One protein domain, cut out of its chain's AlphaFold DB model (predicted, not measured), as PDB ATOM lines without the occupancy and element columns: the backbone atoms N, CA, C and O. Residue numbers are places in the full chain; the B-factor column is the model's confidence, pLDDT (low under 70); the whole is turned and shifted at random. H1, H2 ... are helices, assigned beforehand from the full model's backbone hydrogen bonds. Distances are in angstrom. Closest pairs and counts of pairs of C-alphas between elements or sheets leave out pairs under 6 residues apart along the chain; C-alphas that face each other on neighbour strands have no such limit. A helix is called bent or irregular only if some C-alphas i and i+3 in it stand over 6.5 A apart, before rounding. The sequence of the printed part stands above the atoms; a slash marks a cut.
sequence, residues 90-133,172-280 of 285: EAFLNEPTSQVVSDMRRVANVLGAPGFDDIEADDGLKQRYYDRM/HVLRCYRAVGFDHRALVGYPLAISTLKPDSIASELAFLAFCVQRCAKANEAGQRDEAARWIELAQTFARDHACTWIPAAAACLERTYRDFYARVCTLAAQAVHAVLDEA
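Overview. This is residues 90 to 133 and 172 to 280 of the 285 residues of an uncharacterized protein of Gordonibacter sp. An230 (UniProt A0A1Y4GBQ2). Two helical hairpins, H6 with H7a and H7b with H8, are joined through the bend in the long helix H7, and residues 270 to 274 of H8 pack back on residues 239 to 244 of H7a. The short H1 sits near the middle with H2 packed on it, while H3, H4 and H5 lie around the outside without touching any named helix, H4 on the far side of the body from H2. The printed part has 153 residues with eight named helices, H1 to H8 in that order, and no named strand; its class is all helix. It is compact, with a radius of gyration of the C-alphas of 15.8 A and spans of 47 by 34 by 27 A.

Along the chain. H1, residues 90 to 93, begins at C-alpha 90, (159.071, 186.023, 138.359). H2 is residues 98 to 110, 18.2 A long, and H3 is residues 123 to 133, 15.3 A. H4, residues 172 to 179, and H5, residues 191 to 196, are shorter. H6, residues 202 to 221, is 28.5 A long and ends at C-alpha 221, (134.616, 181.520, 135.931). H7, residues 225 to 257, was assigned as one helix by its hydrogen bonds but is bent, with C-alphas 245 and 248 7.4 A apart. Its arms are H7a, residues 225 to 245, 28.7 A, and H7b, residues 248 to 257, 14.7 A, at a steep tilt of 44 degrees. H7a is irregular, with C-alphas 241 and 244 7.1 A apart, and has a kink of 41 degrees near residue 239. H8, residues 261 to 275, 21.0 A, ends at C-alpha 275, (150.040, 170.683, 143.994).

Arrangement. H1 touches H2, which touches it with residues 100 to 104 alone; the closest C-alphas of the two, those of Ala 91 and Val 100, are 6.1 A apart. H1 also touches residues 202 to 203 of H6, closest at the C-alphas of Phe 92 and Ala 203, 5.7 A. H3 is close to H8 but not clearly touching, closest at the C-alphas of Leu 125 and Phe 261, 7.8 A. H4 stands likewise to H7a, with the C-alphas of Val 173 and His 242 7.8 A apart, and H5 to H1, with those of Leu 93 and Ala 193 5.7 A apart. H6 and H7a form a hairpin at a shallow tilt of 19 degrees, closest at the C-alphas of Cys 216 and Ala 228, 4.2 A. H7b and H8 form another, at 16 degrees, closest at the C-alphas of Leu 254 and Ala 263, 4.9 A. H7a and H8 touch at a steep tilt of 51 degrees, closest at the C-alphas of Ala 239 and Val 273, 6.1 A. Every O i to N i+4 pair is within hydrogen-bond range in H2, H3, H4, H5, H6, H7b and H8, against 15 of 17 in H7a; H1 is too short for such a pair.

Size, cuts and confidence. The two C-alphas farthest apart, of Asp 123 and Asp 226, are 47.9 A apart. Residues 134 to 171 are not printed, and C-alphas 133 and 172 are 22.9 A apart across the cut. The links from H2 to H3 and from H4 to H5 are long. The mean pLDDT of the printed part is 95.4, and no printed residue is under 70.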
ATOM      1  N   GLU A  90     158.592 184.640 138.304       98.31
ATOM      2  CA  GLU A  90     159.071 186.023 138.359       98.31
ATOM      3  C   GLU A  90     160.345 186.173 139.191       98.31
ATOM      4  O   GLU A  90     161.263 186.884 138.773       98.31
ATOM      5  N   ALA A  91     160.441 185.463 140.319       98.44
ATOM      6  CA  ALA A  91     161.632 185.460 141.162       98.44
ATOM      7  C   ALA A  91     162.883 184.922 140.444       98.44
ATOM      8  O   ALA A  91     163.995 185.329 140.775       98.44
ATOM      9  N   PHE A  92     162.734 184.041 139.448       98.38
ATOM     10  CA  PHE A  92     163.848 183.575 138.613       98.38
ATOM     11  C   PHE A  92     164.095 184.474 137.388       98.38
ATOM     12  O   PHE A  92     165.233 184.588 136.925       98.38
ATOM     13  N   LEU A  93     163.056 185.131 136.868       98.19
ATOM     14  CA  LEU A  93     163.134 185.992 135.681       98.19
ATOM     15  C   LEU A  93     163.688 187.392 135.967       98.19
ATOM     16  O   LEU A  93     164.180 188.040 135.045       98.19
ATOM     17  N   ASN A  94     163.607 187.873 137.208       98.00
ATOM     18  CA  ASN A  94     163.929 189.253 137.563       98.00
ATOM     19  C   ASN A  94     165.072 189.363 138.571       98.00
ATOM     20  O   ASN A  94     165.263 188.495 139.424       98.00
ATOM     21  N   GLU A  95     165.782 190.494 138.523       97.50
ATOM     22  CA  GLU A  95     166.591 190.913 139.667       97.50
ATOM     23  C   GLU A  95     165.689 191.045 140.912       97.50
ATOM     24  O   GLU A  95     164.521 191.433 140.787       97.50
ATOM     25  N   PRO A  96     166.203 190.745 142.118       97.19
ATOM     26  CA  PRO A  96     165.407 190.699 143.342       97.19
ATOM     27  C   PRO A  96     165.087 192.109 143.848       97.19
ATOM     28  O   PRO A  96     165.682 192.598 144.802       97.19
ATOM     29  N   THR A  97     164.146 192.784 143.191       97.81
ATOM     30  CA  THR A  97     163.631 194.082 143.636       97.81
ATOM     31  C   THR A  97     162.790 193.932 144.905       97.81
ATOM     32  O   THR A  97     162.317 192.840 145.235       97.81
ATOM     33  N   SER A  98     162.526 195.042 145.602       97.38
ATOM     34  CA  SER A  98     161.634 195.044 146.770       97.38
ATOM     35  C   SER A  98     160.248 194.481 146.447       97.38
ATOM     36  O   SER A  98     159.638 193.851 147.309       97.38
ATOM     37  N   GLN A  99     159.772 194.662 145.209       96.94
ATOM     38  CA  GLN A  99     158.497 194.118 144.749       96.94
ATOM     39  C   GLN A  99     158.545 192.588 144.659       96.94
ATOM     40  O   GLN A  99     157.740 191.928 145.306       96.94
ATOM     41  N   VAL A 100     159.550 192.026 143.974       97.38
ATOM     42  CA  VAL A 100     159.733 190.566 143.838       97.38
ATOM     43  C   VAL A 100     159.851 189.892 145.209       97.38
ATOM     44  O   VAL A 100     159.204 188.880 145.477       97.38
ATOM     45  N   VAL A 101     160.646 190.472 146.114       97.88
ATOM     46  CA  VAL A 101     160.808 189.947 147.479       97.88
ATOM     47  C   VAL A 101     159.505 190.061 148.279       97.88
ATOM     48  O   VAL A 101     159.124 189.117 148.972       97.88
ATOM     49  N   SER A 102     158.795 191.189 148.172       96.88
ATOM     50  CA  SER A 102     157.506 191.395 148.839       96.88
ATOM     51  C   SER A 102     156.440 190.411 148.355       96.88
ATOM     52  O   SER A 102     155.699 189.873 149.177       96.88
ATOM     53  N   ASP A 103     156.347 190.159 147.053       96.69
ATOM     54  CA  ASP A 103     155.345 189.247 146.497       96.69
ATOM     55  C   ASP A 103     155.622 187.803 146.908       96.69
ATOM     56  O   ASP A 103     154.714 187.121 147.390       96.69
ATOM     57  N   MET A 104     156.888 187.373 146.883       97.31
ATOM     58  CA  MET A 104     157.264 186.071 147.434       97.31
ATOM     59  C   MET A 104     156.976 185.960 148.931       97.31
ATOM     60  O   MET A 104     156.489 184.920 149.373       97.31
ATOM     61  N   ARG A 105     157.208 187.020 149.719       96.69
ATOM     62  CA  ARG A 105     156.852 187.037 151.147       96.69
ATOM     63  C   ARG A 105     155.344 186.901 151.352       96.69
ATOM     64  O   ARG A 105     154.915 186.131 152.203       96.69
ATOM     65  N   ARG A 106     154.524 187.607 150.568       95.12
ATOM     66  CA  ARG A 106     153.054 187.499 150.639       95.12
ATOM     67  C   ARG A 106     152.586 186.084 150.320       95.12
ATOM     68  O   ARG A 106     151.806 185.525 151.086       95.12
ATOM     69  N   VAL A 107     153.090 185.504 149.230       94.56
ATOM     70  CA  VAL A 107     152.784 184.123 148.842       94.56
ATOM     71  C   VAL A 107     153.197 183.152 149.949       94.56
ATOM     72  O   VAL A 107     152.393 182.323 150.373       94.56
ATOM     73  N   ALA A 108     154.416 183.286 150.471       93.31
ATOM     74  CA  ALA A 108     154.911 182.445 151.550       93.31
ATOM     75  C   ALA A 108     154.038 182.550 152.810       93.31
ATOM     76  O   ALA A 108     153.652 181.527 153.368       93.31
ATOM     77  N   ASN A 109     153.637 183.762 153.202       91.50
ATOM     78  CA  ASN A 109     152.792 183.996 154.375       91.50
ATOM     79  C   ASN A 109     151.390 183.397 154.225       91.50
ATOM     80  O   ASN A 109     150.862 182.827 155.181       91.50
ATOM     81  N   VAL A 110     150.793 183.477 153.032       88.62
ATOM     82  CA  VAL A 110     149.506 182.823 152.741       88.62
ATOM     83  C   VAL A 110     149.620 181.308 152.909       88.62
ATOM     84  O   VAL A 110     148.732 180.694 153.495       88.62
ATOM     85  N   LEU A 111     150.730 180.730 152.446       88.25
ATOM     86  CA  LEU A 111     150.991 179.292 152.471       88.25
ATOM     87  C   LEU A 111     151.609 178.790 153.789       88.25
ATOM     88  O   LEU A 111     151.871 177.595 153.920       88.25
ATOM     89  N   GLY A 112     151.880 179.678 154.751       88.81
ATOM     90  CA  GLY A 112     152.586 179.337 155.992       88.81
ATOM     91  C   GLY A 112     154.035 178.870 155.780       88.81
ATOM     92  O   GLY A 112     154.584 178.163 156.624       88.81
ATOM     93  N   ALA A 113     154.657 179.229 154.654       89.00
ATOM     94  CA  ALA A 113     156.028 178.862 154.323       89.00
ATOM     95  C   ALA A 113     157.029 179.807 155.025       89.00
ATOM     96  O   ALA A 113     157.000 181.016 154.790       89.00
ATOM     97  N   PRO A 114     157.942 179.299 155.872       87.56
ATOM     98  CA  PRO A 114     158.766 180.151 156.722       87.56
ATOM     99  C   PRO A 114     160.006 180.733 156.026       87.56
ATOM    100  O   PRO A 114     160.598 180.145 155.115       87.56
ATOM    101  N   GLY A 115     160.493 181.841 156.589       87.75
ATOM    102  CA  GLY A 115     161.827 182.390 156.340       87.75
ATOM    103  C   GLY A 115     161.963 183.214 155.063       87.75
ATOM    104  O   GLY A 115     163.016 183.194 154.428       87.75
ATOM    105  N   PHE A 116     160.895 183.935 154.723       93.75
ATOM    106  CA  PHE A 116     160.910 185.054 153.779       93.75
ATOM    107  C   PHE A 116     160.831 186.421 154.481       93.75
ATOM    108  O   PHE A 116     161.030 187.450 153.836       93.75
ATOM    109  N   ASP A 117     160.551 186.455 155.787       90.44
ATOM    110  CA  ASP A 117     160.331 187.699 156.534       90.44
ATOM    111  C   ASP A 117     161.586 188.579 156.559       90.44
ATOM    112  O   ASP A 117     161.524 189.726 156.117       90.44
ATOM    113  N   ASP A 118     162.736 187.997 156.904       90.56
ATOM    114  CA  ASP A 118     164.015 188.707 157.072       90.56
ATOM    115  C   ASP A 118     164.785 188.950 155.758       90.56
ATOM    116  O   ASP A 118     165.965 189.298 155.772       90.56
ATOM    117  N   ILE A 119     164.164 188.703 154.599       94.06
ATOM    118  CA  ILE A 119     164.831 188.865 153.304       94.06
ATOM    119  C   ILE A 119     164.657 190.300 152.811       94.06
ATOM    120  O   ILE A 119     163.541 190.753 152.554       94.06
ATOM    121  N   GLU A 120     165.770 190.997 152.610       94.69
ATOM    122  CA  GLU A 120     165.793 192.332 152.016       94.69
ATOM    123  C   GLU A 120     166.306 192.297 150.574       94.69
ATOM    124  O   GLU A 120     167.145 191.476 150.197       94.69
ATOM    125  N   ALA A 121     165.772 193.201 149.753       96.75
ATOM    126  CA  ALA A 121     166.203 193.430 148.380       96.75
ATOM    127  C   ALA A 121     167.462 194.313 148.363       96.75
ATOM    128  O   ALA A 121     167.403 195.481 147.979       96.75
ATOM    129  N   ASP A 122     168.575 193.762 148.841       97.31
ATOM    130  CA  ASP A 122     169.867 194.440 148.944       97.31
ATOM    131  C   ASP A 122     170.854 194.013 147.838       97.31
ATOM    132  O   ASP A 122     170.616 193.079 147.061       97.31
ATOM    133  N   ASP A 123     172.002 194.692 147.777       97.69
ATOM    134  CA  ASP A 123     173.076 194.361 146.832       97.69
ATOM    135  C   ASP A 123     173.621 192.939 147.050       97.69
ATOM    136  O   ASP A 123     174.070 192.286 146.105       97.69
ATOM    137  N   GLY A 124     173.536 192.416 148.277       97.38
ATOM    138  CA  GLY A 124     173.917 191.042 148.592       97.38
ATOM    139  C   GLY A 124     172.997 190.014 147.930       97.38
ATOM    140  O   GLY A 124     173.469 189.030 147.357       97.38
ATOM    141  N   LEU A 125     171.682 190.228 147.969       97.62
ATOM    142  CA  LEU A 125     170.695 189.382 147.310       97.62
ATOM    143  C   LEU A 125     170.794 189.512 145.794       97.62
ATOM    144  O   LEU A 125     170.722 188.503 145.089       97.62
ATOM    145  N   LYS A 126     171.045 190.729 145.305       98.00
ATOM    146  CA  LYS A 126     171.351 190.979 143.900       98.00
ATOM    147  C   LYS A 126     172.583 190.195 143.443       98.00
ATOM    148  O   LYS A 126     172.517 189.527 142.418       98.00
ATOM    149  N   GLN A 127     173.674 190.185 144.207       97.81
ATOM    150  CA  GLN A 127     174.846 189.371 143.868       97.81
ATOM    151  C   GLN A 127     174.518 187.870 143.873       97.81
ATOM    152  O   GLN A 127     174.883 187.162 142.935       97.81
ATOM    153  N   ARG A 128     173.750 187.387 144.863       97.31
ATOM    154  CA  ARG A 128     173.288 185.985 144.903       97.31
ATOM    155  C   ARG A 128     172.459 185.602 143.675       97.31
ATOM    156  O   ARG A 128     172.581 184.476 143.197       97.31
ATOM    157  N   TYR A 129     171.654 186.520 143.136       97.88
ATOM    158  CA  TYR A 129     170.947 186.308 141.869       97.88
ATOM    159  C   TYR A 129     171.923 186.004 140.732       97.88
ATOM    160  O   TYR A 129     171.797 184.981 140.060       97.88
ATOM    161  N   TYR A 130     172.939 186.854 140.554       97.75
ATOM    162  CA  TYR A 130     173.955 186.658 139.522       97.75
ATOM    163  C   TYR A 130     174.710 185.343 139.700       97.75
ATOM    164  O   TYR A 130     174.863 184.581 138.741       97.75
ATOM    165  N   ASP A 131     175.115 185.056 140.934       97.19
ATOM    166  CA  ASP A 131     175.853 183.850 141.290       97.19
ATOM    167  C   ASP A 131     175.071 182.571 140.971       97.19
ATOM    168  O   ASP A 131     175.653 181.583 140.523       97.19
ATOM    169  N   ARG A 132     173.747 182.586 141.161       95.50
ATOM    170  CA  ARG A 132     172.891 181.429 140.886       95.50
ATOM    171  C   ARG A 132     172.484 181.286 139.431       95.50
ATOM    172  O   ARG A 132     172.414 180.157 138.952       95.50
ATOM    173  N   MET A 133     172.199 182.392 138.746       94.62
ATOM    174  CA  MET A 133     171.602 182.344 137.408       94.62
ATOM    175  C   MET A 133     172.635 182.404 136.280       94.62
ATOM    176  O   MET A 133     172.402 181.824 135.220       94.62
ATOM    177  N   HIS A 172     160.912 168.828 123.503       95.00
ATOM    178  CA  HIS A 172     159.582 168.364 123.895       95.00
ATOM    179  C   HIS A 172     158.795 169.462 124.612       95.00
ATOM    180  O   HIS A 172     157.686 169.774 124.183       95.00
ATOM    181  N   VAL A 173     159.409 170.125 125.595       96.75
ATOM    182  CA  VAL A 173     158.820 171.270 126.301       96.75
ATOM    183  C   VAL A 173     158.405 172.365 125.313       96.75
ATOM    184  O   VAL A 173     157.275 172.850 125.344       96.75
ATOM    185  N   LEU A 174     159.266 172.696 124.345       96.81
ATOM    186  CA  LEU A 174     158.942 173.682 123.315       96.81
ATOM    187  C   LEU A 174     157.758 173.258 122.425       96.81
ATOM    188  O   LEU A 174     156.994 174.117 121.977       96.81
ATOM    189  N   ARG A 175     157.579 171.957 122.152       96.88
ATOM    190  CA  ARG A 175     156.387 171.458 121.445       96.88
ATOM    191  C   ARG A 175     155.122 171.629 122.286       96.88
ATOM    192  O   ARG A 175     154.122 172.073 121.727       96.88
ATOM    193  N   CYS A 176     155.175 171.361 123.593       97.75
ATOM    194  CA  CYS A 176     154.055 171.617 124.505       97.75
ATOM    195  C   CYS A 176     153.643 173.094 124.482       97.75
ATOM    196  O   CYS A 176     152.462 173.400 124.349       97.75
ATOM    197  N   TYR A 177     154.615 174.010 124.519       98.38
ATOM    198  CA  TYR A 177     154.358 175.452 124.463       98.38
ATOM    199  C   TYR A 177     153.663 175.861 123.161       98.38
ATOM    200  O   TYR A 177     152.624 176.523 123.171       98.38
ATOM    201  N   ARG A 178     154.201 175.403 122.025       98.06
ATOM    202  CA  ARG A 178     153.658 175.701 120.692       98.06
ATOM    203  C   ARG A 178     152.246 175.160 120.491       98.06
ATOM    204  O   ARG A 178     151.460 175.821 119.820       98.06
ATOM    205  N   ALA A 179     151.919 174.007 121.074       97.38
ATOM    206  CA  ALA A 179     150.599 173.388 120.947       97.38
ATOM    207  C   ALA A 179     149.459 174.279 121.470       97.38
ATOM    208  O   ALA A 179     148.325 174.140 121.021       97.38
ATOM    209  N   VAL A 180     149.763 175.208 122.381       97.38
ATOM    210  CA  VAL A 180     148.783 176.123 122.984       97.38
ATOM    211  C   VAL A 180     149.125 177.602 122.800       97.38
ATOM    212  O   VAL A 180     148.518 178.464 123.433       97.38
ATOM    213  N   GLY A 181     150.090 177.912 121.929       97.62
ATOM    214  CA  GLY A 181     150.487 179.289 121.627       97.62
ATOM    215  C   GLY A 181     151.194 180.016 122.776       97.62
ATOM    216  O   GLY A 181     151.171 181.243 122.814       97.62
ATOM    217  N   PHE A 182     151.817 179.291 123.708       98.38
ATOM    218  CA  PHE A 182     152.669 179.895 124.731       98.38
ATOM    219  C   PHE A 182     154.056 180.199 124.147       98.38
ATOM    220  O   PHE A 182     154.693 179.321 123.558       98.38
ATOM    221  N   ASP A 183     154.546 181.425 124.328       96.81
ATOM    222  CA  ASP A 183     155.899 181.815 123.927       96.81
ATOM    223  C   ASP A 183     156.725 182.256 125.136       96.81
ATOM    224  O   ASP A 183     156.649 183.396 125.585       96.81
ATOM    225  N   HIS A 184     157.576 181.354 125.631       95.69
ATOM    226  CA  HIS A 184     158.506 181.656 126.722       95.69
ATOM    227  C   HIS A 184     159.468 182.817 126.407       95.69
ATOM    228  O   HIS A 184     159.998 183.429 127.326       95.69
ATOM    229  N   ARG A 185     159.709 183.154 125.131       93.44
ATOM    230  CA  ARG A 185     160.571 184.292 124.764       93.44
ATOM    231  C   ARG A 185     159.873 185.641 124.902       93.44
ATOM    232  O   ARG A 185     160.553 186.662 124.913       93.44
ATOM    233  N   ALA A 186     158.548 185.640 124.999       95.38
ATOM    234  CA  ALA A 186     157.747 186.831 125.243       95.38
ATOM    235  C   ALA A 186     157.564 187.121 126.745       95.38
ATOM    236  O   ALA A 186     156.886 188.085 127.098       95.38
ATOM    237  N   LEU A 187     158.151 186.299 127.626       97.06
ATOM    238  CA  LEU A 187     158.153 186.561 129.061       97.06
ATOM    239  C   LEU A 187     158.890 187.869 129.362       97.06
ATOM    240  O   LEU A 187     159.907 188.195 128.748       97.06
ATOM    241  N   VAL A 188     158.359 188.613 130.329       95.25
ATOM    242  CA  VAL A 188     158.931 189.879 130.783       95.25
ATOM    243  C   VAL A 188     159.833 189.598 131.975       95.25
ATOM    244  O   VAL A 188     159.457 188.880 132.898       95.25
ATOM    245  N   GLY A 189     161.039 190.155 131.951       96.06
ATOM    246  CA  GLY A 189     162.000 189.967 133.023       96.06
ATOM    247  C   GLY A 189     163.267 190.782 132.825       96.06
ATOM    248  O   GLY A 189     163.371 191.602 131.906       96.06
ATOM    249  N   TYR A 190     164.264 190.513 133.663       96.94
ATOM    250  CA  TYR A 190     165.590 191.092 133.520       96.94
ATOM    251  C   TYR A 190     166.183 190.719 132.146       96.94
ATOM    252  O   TYR A 190     166.227 189.530 131.814       96.94
ATOM    253  N   PRO A 191     166.671 191.680 131.332       95.94
ATOM    254  CA  PRO A 191     167.054 191.408 129.944       95.94
ATOM    255  C   PRO A 191     168.046 190.254 129.760       95.94
ATOM    256  O   PRO A 191     167.908 189.466 128.822       95.94
ATOM    257  N   LEU A 192     169.019 190.103 130.666       94.44
ATOM    258  CA  LEU A 192     169.975 188.996 130.590       94.44
ATOM    259  C   LEU A 192     169.299 187.641 130.849       94.44
ATOM    260  O   LEU A 192     169.572 186.684 130.121       94.44
ATOM    261  N   ALA A 193     168.382 187.571 131.820       95.50
ATOM    262  CA  ALA A 193     167.607 186.367 132.113       95.50
ATOM    263  C   ALA A 193     166.781 185.947 130.895       95.50
ATOM    264  O   ALA A 193     166.862 184.802 130.458       95.50
ATOM    265  N   ILE A 194     166.069 186.898 130.283       96.06
ATOM    266  CA  ILE A 194     165.229 186.645 129.104       96.06
ATOM    267  C   ILE A 194     166.067 186.224 127.894       96.06
ATOM    268  O   ILE A 194     165.755 185.231 127.237       96.06
ATOM    269  N   SER A 195     167.173 186.920 127.614       94.06
ATOM    270  CA  SER A 195     168.027 186.624 126.452       94.06
ATOM    271  C   SER A 195     168.683 185.236 126.499       94.06
ATOM    272  O   SER A 195     169.017 184.665 125.458       94.06
ATOM    273  N   THR A 196     168.856 184.681 127.700       91.81
ATOM    274  CA  THR A 196     169.479 183.371 127.932       91.81
ATOM    275  C   THR A 196     168.464 182.271 128.243       91.81
ATOM    276  O   THR A 196     168.844 181.099 128.350       91.81
ATOM    277  N   LEU A 197     167.177 182.626 128.329       94.31
ATOM    278  CA  LEU A 197     166.104 181.744 128.758       94.31
ATOM    279  C   LEU A 197     165.951 180.543 127.820       94.31
ATOM    280  O   LEU A 197     165.968 180.654 126.589       94.31
ATOM    281  N   LYS A 198     165.799 179.365 128.424       95.12
ATOM    282  CA  LYS A 198     165.575 178.101 127.718       95.12
ATOM    283  C   LYS A 198     164.164 177.590 127.985       95.12
ATOM    284  O   LYS A 198     163.619 177.876 129.056       95.12
ATOM    285  N   PRO A 199     163.568 176.842 127.042       96.81
ATOM    286  CA  PRO A 199     162.229 176.304 127.238       96.81
ATOM    287  C   PRO A 199     162.166 175.366 128.448       96.81
ATOM    288  O   PRO A 199     161.210 175.451 129.194       96.81
ATOM    289  N   ASP A 200     163.201 174.568 128.718       96.56
ATOM    290  CA  ASP A 200     163.280 173.656 129.872       96.56
ATOM    291  C   ASP A 200     163.887 174.291 131.136       96.56
ATOM    292  O   ASP A 200     164.379 173.594 132.024       96.56
ATOM    293  N   SER A 201     163.944 175.624 131.207       96.94
ATOM    294  CA  SER A 201     164.389 176.310 132.423       96.94
ATOM    295  C   SER A 201     163.274 176.362 133.463       96.94
ATOM    296  O   SER A 201     162.097 176.426 133.108       96.94
ATOM    297  N   ILE A 202     163.643 176.412 134.749       98.38
ATOM    298  CA  ILE A 202     162.664 176.450 135.850       98.38
ATOM    299  C   ILE A 202     161.657 177.590 135.668       98.38
ATOM    300  O   ILE A 202     160.460 177.391 135.831       98.38
ATOM    301  N   ALA A 203     162.133 178.766 135.258       98.38
ATOM    302  CA  ALA A 203     161.303 179.942 135.050       98.38
ATOM    303  C   ALA A 203     160.275 179.730 133.928       98.38
ATOM    304  O   ALA A 203     159.096 180.022 134.116       98.38
ATOM    305  N   SER A 204     160.700 179.176 132.787       98.56
ATOM    306  CA  SER A 204     159.806 178.880 131.660       98.56
ATOM    307  C   SER A 204     158.746 177.843 132.024       98.56
ATOM    308  O   SER A 204     157.571 178.029 131.712       98.56
ATOM    309  N   GLU A 205     159.137 176.758 132.698       98.75
ATOM    310  CA  GLU A 205     158.207 175.692 133.081       98.75
ATOM    311  C   GLU A 205     157.183 176.159 134.118       98.75
ATOM    312  O   GLU A 205     155.999 175.839 133.990       98.75
ATOM    313  N   LEU A 206     157.604 176.960 135.101       98.88
ATOM    314  CA  LEU A 206     156.699 177.561 136.081       98.88
ATOM    315  C   LEU A 206     155.733 178.553 135.427       98.88
ATOM    316  O   LEU A 206     154.530 178.464 135.667       98.88
ATOM    317  N   ALA A 207     156.227 179.431 134.549       98.81
ATOM    318  CA  ALA A 207     155.387 180.378 133.815       98.81
ATOM    319  C   ALA A 207     154.376 179.663 132.901       98.81
ATOM    320  O   ALA A 207     153.224 180.081 132.785       98.81
ATOM    321  N   PHE A 208     154.769 178.548 132.277       98.81
ATOM    322  CA  PHE A 208     153.852 177.737 131.479       98.81
ATOM    323  C   PHE A 208     152.769 177.069 132.330       98.81
ATOM    324  O   PHE A 208     151.594 177.081 131.961       98.81
ATOM    325  N   LEU A 209     153.136 176.506 133.484       98.75
ATOM    326  CA  LEU A 209     152.156 175.940 134.409       98.75
ATOM    327  C   LEU A 209     151.196 177.014 134.924       98.75
ATOM    328  O   LEU A 209     149.988 176.777 134.910       98.75
ATOM    329  N   ALA A 210     151.706 178.197 135.290       98.62
ATOM    330  CA  ALA A 210     150.899 179.356 135.670       98.62
ATOM    331  C   ALA A 210     149.908 179.733 134.558       98.62
ATOM    332  O   ALA A 210     148.709 179.854 134.813       98.62
ATOM    333  N   PHE A 211     150.374 179.822 133.309       98.56
ATOM    334  CA  PHE A 211     149.527 180.071 132.142       98.56
ATOM    335  C   PHE A 211     148.388 179.048 132.022       98.56
ATOM    336  O   PHE A 211     147.225 179.438 131.893       98.56
ATOM    337  N   CYS A 212     148.689 177.749 132.102       98.38
ATOM    338  CA  CYS A 212     147.681 176.695 131.974       98.38
ATOM    339  C   CYS A 212     146.637 176.752 133.099       98.38
ATOM    340  O   CYS A 212     145.436 176.700 132.826       98.38
ATOM    341  N   VAL A 213     147.058 176.903 134.359       96.88
ATOM    342  CA  VAL A 213     146.103 176.953 135.481       96.88
ATOM    343  C   VAL A 213     145.287 178.248 135.477       96.88
ATOM    344  O   VAL A 213     144.087 178.209 135.725       96.88
ATOM    345  N   GLN A 214     145.861 179.390 135.090       96.25
ATOM    346  CA  GLN A 214     145.099 180.635 134.943       96.25
ATOM    347  C   GLN A 214     144.052 180.542 133.822       96.25
ATOM    348  O   GLN A 214     142.956 181.090 133.956       96.25
ATOM    349  N   ARG A 215     144.354 179.839 132.722       97.25
ATOM    350  CA  ARG A 215     143.375 179.551 131.662       97.25
ATOM    351  C   ARG A 215     142.249 178.646 132.156       97.25
ATOM    352  O   ARG A 215     141.091 178.944 131.878       97.25
ATOM    353  N   CYS A 216     142.574 177.617 132.939       95.94
ATOM    354  CA  CYS A 216     141.579 176.783 133.611       95.94
ATOM    355  C   CYS A 216     140.663 177.620 134.520       95.94
ATOM    356  O   CYS A 216     139.444 177.576 134.373       95.94
ATOM    357  N   ALA A 217     141.240 178.454 135.391       93.38
ATOM    358  CA  ALA A 217     140.475 179.298 136.304       93.38
ATOM    359  C   ALA A 217     139.527 180.256 135.560       93.38
ATOM    360  O   ALA A 217     138.364 180.373 135.938       93.38
ATOM    361  N   LYS A 218     139.992 180.890 134.472       94.38
ATOM    362  CA  LYS A 218     139.158 181.761 133.623       94.38
ATOM    363  C   LYS A 218     138.015 181.001 132.947       94.38
ATOM    364  O   LYS A 218     136.906 181.520 132.863       94.38
ATOM    365  N   ALA A 219     138.274 179.786 132.465       94.19
ATOM    366  CA  ALA A 219     137.245 178.946 131.860       94.19
ATOM    367  C   ALA A 219     136.188 178.509 132.892       94.19
ATOM    368  O   ALA A 219     134.998 178.568 132.591       94.19
ATOM    369  N   ASN A 220     136.595 178.157 134.119       89.94
ATOM    370  CA  ASN A 220     135.663 177.865 135.216       89.94
ATOM    371  C   ASN A 220     134.787 179.079 135.561       89.94
ATOM    372  O   ASN A 220     133.569 178.940 135.626       89.94
ATOM    373  N   GLU A 221     135.373 180.276 135.693       89.75
ATOM    374  CA  GLU A 221     134.616 181.520 135.931       89.75
ATOM    375  C   GLU A 221     133.594 181.814 134.826       89.75
ATOM    376  O   GLU A 221     132.525 182.360 135.089       89.75
ATOM    377  N   ALA A 222     133.911 181.441 133.585       91.69
ATOM    378  CA  ALA A 222     133.020 181.583 132.439       91.69
ATOM    379  C   ALA A 222     132.014 180.422 132.282       91.69
ATOM    380  O   ALA A 222     131.257 180.406 131.311       91.69
ATOM    381  N   GLY A 223     132.008 179.430 133.182       90.50
ATOM    382  CA  GLY A 223     131.157 178.236 133.093       90.50
ATOM    383  C   GLY A 223     131.543 177.253 131.975       90.50
ATOM    384  O   GLY A 223     130.772 176.353 131.638       90.50
ATOM    385  N   GLN A 224     132.731 177.399 131.383       93.56
ATOM    386  CA  GLN A 224     133.226 176.612 130.250       93.56
ATOM    387  C   GLN A 224     133.941 175.341 130.728       93.56
ATOM    388  O   GLN A 224     135.157 175.189 130.595       93.56
ATOM    389  N   ARG A 225     133.171 174.402 131.290       90.25
ATOM    390  CA  ARG A 225     133.698 173.207 131.976       90.25
ATOM    391  C   ARG A 225     134.630 172.345 131.115       90.25
ATOM    392  O   ARG A 225     135.695 171.958 131.584       90.25
ATOM    393  N   ASP A 226     134.281 172.097 129.853       93.62
ATOM    394  CA  ASP A 226     135.111 171.282 128.949       93.62
ATOM    395  C   ASP A 226     136.441 171.966 128.599       93.62
ATOM    396  O   ASP A 226     137.455 171.311 128.354       93.62
ATOM    397  N   GLU A 227     136.467 173.298 128.556       95.31
ATOM    398  CA  GLU A 227     137.706 174.042 128.355       95.31
ATOM    399  C   GLU A 227     138.573 174.026 129.614       95.31
ATOM    400  O   GLU A 227     139.767 173.737 129.520       95.31
ATOM    401  N   ALA A 228     137.977 174.247 130.785       94.50
ATOM    402  CA  ALA A 228     138.685 174.158 132.055       94.50
ATOM    403  C   ALA A 228     139.315 172.772 132.267       94.50
ATOM    404  O   ALA A 228     140.504 172.678 132.583       94.50
ATOM    405  N   ALA A 229     138.560 171.701 131.991       93.81
ATOM    406  CA  ALA A 229     139.030 170.320 132.079       93.81
ATOM    407  C   ALA A 229     140.260 170.063 131.190       93.81
ATOM    408  O   ALA A 229     141.249 169.491 131.652       93.81
ATOM    409  N   ARG A 230     140.247 170.551 129.941       96.12
ATOM    410  CA  ARG A 230     141.395 170.427 129.024       96.12
ATOM    411  C   ARG A 230     142.625 171.182 129.527       96.12
ATOM    412  O   ARG A 230     143.739 170.670 129.431       96.12
ATOM    413  N   TRP A 231     142.445 172.387 130.071       97.56
ATOM    414  CA  TRP A 231     143.557 173.183 130.594       97.56
ATOM    415  C   TRP A 231     144.203 172.552 131.828       97.56
ATOM    416  O   TRP A 231     145.434 172.497 131.902       97.56
ATOM    417  N   ILE A 232     143.406 172.049 132.776       96.44
ATOM    418  CA  ILE A 232     143.966 171.392 133.964       96.44
ATOM    419  C   ILE A 232     144.610 170.045 133.619       96.44
ATOM    420  O   ILE A 232     145.670 169.728 134.155       96.44
ATOM    421  N   GLU A 233     144.046 169.283 132.678       96.19
ATOM    422  CA  GLU A 233     144.654 168.040 132.190       96.19
ATOM    423  C   GLU A 233     146.018 168.295 131.536       96.19
ATOM    424  O   GLU A 233     146.985 167.580 131.820       96.19
ATOM    425  N   LEU A 234     146.127 169.347 130.717       97.50
ATOM    426  CA  LEU A 234     147.400 169.764 130.135       97.50
ATOM    427  C   LEU A 234     148.411 170.158 131.218       97.50
ATOM    428  O   LEU A 234     149.548 169.687 131.181       97.50
ATOM    429  N   ALA A 235     148.003 170.982 132.190       98.12
ATOM    430  CA  ALA A 235     148.868 171.392 133.297       98.12
ATOM    431  C   ALA A 235     149.387 170.177 134.080       98.12
ATOM    432  O   ALA A 235     150.576 170.080 134.366       98.12
ATOM    433  N   GLN A 236     148.512 169.218 134.379       97.50
ATOM    434  CA  GLN A 236     148.852 168.004 135.117       97.50
ATOM    435  C   GLN A 236     149.755 167.059 134.336       97.50
ATOM    436  O   GLN A 236     150.683 166.488 134.908       97.50
ATOM    437  N   THR A 237     149.503 166.895 133.039       97.31
ATOM    438  CA  THR A 237     150.354 166.083 132.163       97.31
ATOM    439  C   THR A 237     151.747 166.697 132.077       97.31
ATOM    440  O   THR A 237     152.735 166.020 132.350       97.31
ATOM    441  N   PHE A 238     151.832 168.008 131.829       98.38
ATOM    442  CA  PHE A 238     153.108 168.718 131.803       98.38
ATOM    443  C   PHE A 238     153.837 168.649 133.150       98.38
ATOM    444  O   PHE A 238     155.023 168.327 133.195       98.38
ATOM    445  N   ALA A 239     153.136 168.893 134.261       98.12
ATOM    446  CA  ALA A 239     153.725 168.818 135.591       98.12
ATOM    447  C   ALA A 239     154.278 167.418 135.889       98.12
ATOM    448  O   ALA A 239     155.358 167.301 136.461       98.12
ATOM    449  N   ARG A 240     153.568 166.357 135.487       97.12
ATOM    450  CA  ARG A 240     153.987 164.966 135.695       97.12
ATOM    451  C   ARG A 240     155.217 164.600 134.872       97.12
ATOM    452  O   ARG A 240     156.137 163.995 135.421       97.12
ATOM    453  N   ASP A 241     155.210 164.949 133.591       96.06
ATOM    454  CA  ASP A 241     156.210 164.487 132.627       96.06
ATOM    455  C   ASP A 241     157.482 165.348 132.635       96.06
ATOM    456  O   ASP A 241     158.556 164.849 132.297       96.06
ATOM    457  N   HIS A 242     157.365 166.609 133.073       96.56
ATOM    458  CA  HIS A 242     158.454 167.583 133.143       96.56
ATOM    459  C   HIS A 242     158.676 168.075 134.573       96.56
ATOM    460  O   HIS A 242     159.485 167.493 135.294       96.56
ATOM    461  N   ALA A 243     157.945 169.094 135.023       97.31
ATOM    462  CA  ALA A 243     158.283 169.877 136.215       97.31
ATOM    463  C   ALA A 243     158.543 169.041 137.492       97.31
ATOM    464  O   ALA A 243     159.529 169.252 138.202       97.31
ATOM    465  N   CYS A 244     157.712 168.033 137.778       96.75
ATOM    466  CA  CYS A 244     157.860 167.167 138.955       96.75
ATOM    467  C   CYS A 244     159.037 166.189 138.859       96.75
ATOM    468  O   CYS A 244     159.425 165.607 139.873       96.75
ATOM    469  N   THR A 245     159.584 165.960 137.667       94.62
ATOM    470  CA  THR A 245     160.703 165.030 137.474       94.62
ATOM    471  C   THR A 245     162.031 165.614 137.947       94.62
ATOM    472  O   THR A 245     162.949 164.852 138.248       94.62
ATOM    473  N   TRP A 246     162.139 166.947 138.051       95.75
ATOM    474  CA  TRP A 246     163.432 167.600 138.243       95.75
ATOM    475  C   TRP A 246     163.428 168.801 139.196       95.75
ATOM    476  O   TRP A 246     164.424 168.992 139.893       95.75
ATOM    477  N   ILE A 247     162.344 169.579 139.306       97.94
ATOM    478  CA  ILE A 247     162.311 170.769 140.180       97.94
ATOM    479  C   ILE A 247     162.541 170.412 141.663       97.94
ATOM    480  O   ILE A 247     163.332 171.099 142.312       97.94
ATOM    481  N   PRO A 248     161.979 169.318 142.222       95.94
ATOM    482  CA  PRO A 248     162.322 168.892 143.582       95.94
ATOM    483  C   PRO A 248     163.814 168.569 143.765       95.94
ATOM    484  O   PRO A 248     164.404 168.890 144.797       95.94
ATOM    485  N   ALA A 249     164.453 167.971 142.754       93.88
ATOM    486  CA  ALA A 249     165.889 167.701 142.783       93.88
ATOM    487  C   ALA A 249     166.711 168.996 142.674       93.88
ATOM    488  O   ALA A 249     167.725 169.137 143.358       93.88
ATOM    489  N   ALA A 250     166.257 169.967 141.875       95.75
ATOM    490  CA  ALA A 250     166.863 171.294 141.794       95.75
ATOM    491  C   ALA A 250     166.789 172.036 143.139       95.75
ATOM    492  O   ALA A 250     167.798 172.586 143.582       95.75
ATOM    493  N   ALA A 251     165.647 171.972 143.835       96.44
ATOM    494  CA  ALA A 251     165.485 172.542 145.172       96.44
ATOM    495  C   ALA A 251     166.491 171.939 146.165       96.44
ATOM    496  O   ALA A 251     167.189 172.670 146.864       96.44
ATOM    497  N   ALA A 252     166.649 170.611 146.155       93.25
ATOM    498  CA  ALA A 252     167.646 169.933 146.981       93.25
ATOM    499  C   ALA A 252     169.092 170.350 146.638       93.25
ATOM    500  O   ALA A 252     169.925 170.475 147.535       93.25
ATOM    501  N   CYS A 253     169.407 170.591 145.360       92.88
ATOM    502  CA  CYS A 253     170.725 171.086 144.951       92.88
ATOM    503  C   CYS A 253     170.985 172.510 145.466       92.88
ATOM    504  O   CYS A 253     172.055 172.780 146.013       92.88
ATOM    505  N   LEU A 254     170.004 173.409 145.339       94.62
ATOM    506  CA  LEU A 254     170.113 174.783 145.830       94.62
ATOM    507  C   LEU A 254     170.290 174.822 147.353       94.62
ATOM    508  O   LEU A 254     171.225 175.464 147.828       94.62
ATOM    509  N   GLU A 255     169.475 174.073 148.101       92.81
ATOM    510  CA  GLU A 255     169.562 173.957 149.566       92.81
ATOM    511  C   GLU A 255     170.937 173.452 150.035       92.81
ATOM    512  O   GLU A 255     171.492 173.959 151.009       92.81
ATOM    513  N   ARG A 256     171.535 172.493 149.313       89.44
ATOM    514  CA  ARG A 256     172.869 171.957 149.633       89.44
ATOM    515  C   ARG A 256     174.010 172.947 149.410       89.44
ATOM    516  O   ARG A 256     175.032 172.821 150.078       89.44
ATOM    517  N   THR A 257     173.877 173.859 148.448       86.88
ATOM    518  CA  THR A 257     174.917 174.868 148.174       86.88
ATOM    519  C   THR A 257     174.860 175.989 149.200       86.88
ATOM    520  O   THR A 257     175.869 176.299 149.827       86.88
ATOM    521  N   TYR A 258     173.677 176.570 149.397       91.00
ATOM    522  CA  TYR A 258     173.420 177.594 150.401       91.00
ATOM    523  C   TYR A 258     171.911 177.833 150.529       91.00
ATOM    524  O   TYR A 258     171.212 177.935 149.523       91.00
ATOM    525  N   ARG A 259     171.390 177.967 151.750       91.62
ATOM    526  CA  ARG A 259     169.953 178.170 151.994       91.62
ATOM    527  C   ARG A 259     169.561 179.652 151.982       91.62
ATOM    528  O   ARG A 259     169.282 180.246 153.024       91.62
ATOM    529  N   ASP A 260     169.538 180.250 150.796       94.75
ATOM    530  CA  ASP A 260     169.121 181.641 150.569       94.75
ATOM    531  C   ASP A 260     167.680 181.769 150.038       94.75
ATOM    532  O   ASP A 260     166.913 180.806 150.007       94.75
ATOM    533  N   PHE A 261     167.312 182.981 149.611       97.38
ATOM    534  CA  PHE A 261     166.039 183.297 148.959       97.38
ATOM    535  C   PHE A 261     165.697 182.325 147.823       97.38
ATOM    536  O   PHE A 261     164.610 181.760 147.811       97.38
ATOM    537  N   TYR A 262     166.622 182.067 146.898       97.94
ATOM    538  CA  TYR A 262     166.355 181.251 145.712       97.94
ATOM    539  C   TYR A 262     166.209 179.761 146.030       97.94
ATOM    540  O   TYR A 262     165.398 179.083 145.399       97.94
ATOM    541  N   ALA A 263     166.932 179.248 147.033       97.06
ATOM    542  CA  ALA A 263     166.704 177.894 147.543       97.06
ATOM    543  C   ALA A 263     165.280 177.737 148.113       97.06
ATOM    544  O   ALA A 263     164.592 176.750 147.833       97.06
ATOM    545  N   ARG A 264     164.792 178.757 148.832       97.44
ATOM    546  CA  ARG A 264     163.430 178.786 149.389       97.44
ATOM    547  C   ARG A 264     162.367 178.925 148.303       97.44
ATOM    548  O   ARG A 264     161.399 178.171 148.319       97.44
ATOM    549  N   VAL A 265     162.567 179.824 147.335       98.31
ATOM    550  CA  VAL A 265     161.690 179.966 146.157       98.31
ATOM    551  C   VAL A 265     161.600 178.639 145.406       98.31
ATOM    552  O   VAL A 265     160.503 178.186 145.102       98.31
ATOM    553  N   CYS A 266     162.724 177.961 145.155       98.31
ATOM    554  CA  CYS A 266     162.710 176.680 144.448       98.31
ATOM    555  C   CYS A 266     162.021 175.567 145.251       98.31
ATOM    556  O   CYS A 266     161.367 174.704 144.670       98.31
ATOM    557  N   THR A 267     162.144 175.585 146.579       97.19
ATOM    558  CA  THR A 267     161.413 174.659 147.456       97.19
ATOM    559  C   THR A 267     159.907 174.890 147.365       97.19
ATOM    560  O   THR A 267     159.146 173.932 147.230       97.19
ATOM    561  N   LEU A 268     159.475 176.152 147.374       96.94
ATOM    562  CA  LEU A 268     158.067 176.498 147.205       96.94
ATOM    563  C   LEU A 268     157.559 176.133 145.804       96.94
ATOM    564  O   LEU A 268     156.486 175.551 145.670       96.94
ATOM    565  N   ALA A 269     158.360 176.385 144.769       98.12
ATOM    566  CA  ALA A 269     158.070 175.963 143.405       98.12
ATOM    567  C   ALA A 269     157.899 174.439 143.315       98.12
ATOM    568  O   ALA A 269     156.934 173.969 142.722       98.12
ATOM    569  N   ALA A 270     158.779 173.658 143.954       97.75
ATOM    570  CA  ALA A 270     158.675 172.199 144.000       97.75
ATOM    571  C   ALA A 270     157.358 171.731 144.642       97.75
ATOM    572  O   ALA A 270     156.726 170.797 144.149       97.75
ATOM    573  N   GLN A 271     156.921 172.391 145.716       95.56
ATOM    574  CA  GLN A 271     155.621 172.127 146.336       95.56
ATOM    575  C   GLN A 271     154.466 172.515 145.401       95.56
ATOM    576  O   GLN A 271     153.522 171.743 145.240       95.56
ATOM    577  N   ALA A 272     154.552 173.672 144.738       96.12
ATOM    578  CA  ALA A 272     153.504 174.180 143.858       96.12
ATOM    579  C   ALA A 272     153.305 173.290 142.623       96.12
ATOM    580  O   ALA A 272     152.176 172.930 142.299       96.12
ATOM    581  N   VAL A 273     154.382 172.846 141.966       96.81
ATOM    582  CA  VAL A 273     154.261 171.934 140.813       96.81
ATOM    583  C   VAL A 273     153.702 170.571 141.212       96.81
ATOM    584  O   VAL A 273     153.001 169.935 140.431       96.81
ATOM    585  N   HIS A 274     153.951 170.141 142.447       94.00
ATOM    586  CA  HIS A 274     153.338 168.946 143.009       94.00
ATOM    587  C   HIS A 274     151.843 169.133 143.298       94.00
ATOM    588  O   HIS A 274     151.075 168.203 143.047       94.00
ATOM    589  N   ALA A 275     151.437 170.316 143.766       93.44
ATOM    590  CA  ALA A 275     150.040 170.683 143.994       93.44
ATOM    591  C   ALA A 275     149.217 170.735 142.696       93.44
ATOM    592  O   ALA A 275     148.030 170.430 142.724       93.44
ATOM    593  N   VAL A 276     149.833 171.021 141.538       94.38
ATOM    594  CA  VAL A 276     149.153 170.932 140.224       94.38
ATOM    595  C   VAL A 276     148.560 169.537 139.988       94.38
ATOM    596  O   VAL A 276     147.531 169.405 139.330       94.38
ATOM    597  N   LEU A 277     149.183 168.487 140.528       91.88
ATOM    598  CA  LEU A 277     148.726 167.105 140.362       91.88
ATOM    599  C   LEU A 277     147.532 166.735 141.250       91.88
ATOM    600  O   LEU A 277     147.053 165.607 141.144       91.88
ATOM    601  N   ASP A 278     147.069 167.638 142.114       87.00
ATOM    602  CA  ASP A 278     145.975 167.356 143.036       87.00
ATOM    603  C   ASP A 278     144.634 167.207 142.296       87.00
ATOM    604  O   ASP A 278     144.295 167.965 141.380       87.00
ATOM    605  N   GLU A 279     143.860 166.201 142.695       79.88
ATOM    606  CA  GLU A 279     142.542 165.915 142.131       79.88
ATOM    607  C   GLU A 279     141.505 166.974 142.517       79.88
ATOM    608  O   GLU A 279     140.543 167.179 141.773       79.88
ATOM    609  N   ALA A 280     141.714 167.700 143.621       77.38
ATOM    610  CA  ALA A 280     140.859 168.806 144.038       77.38
ATOM    611  C   ALA A 280     140.720 169.882 142.947       77.38
ATOM    612  O   ALA A 280     139.660 170.491 142.814       77.38
TER     613      ALA A 280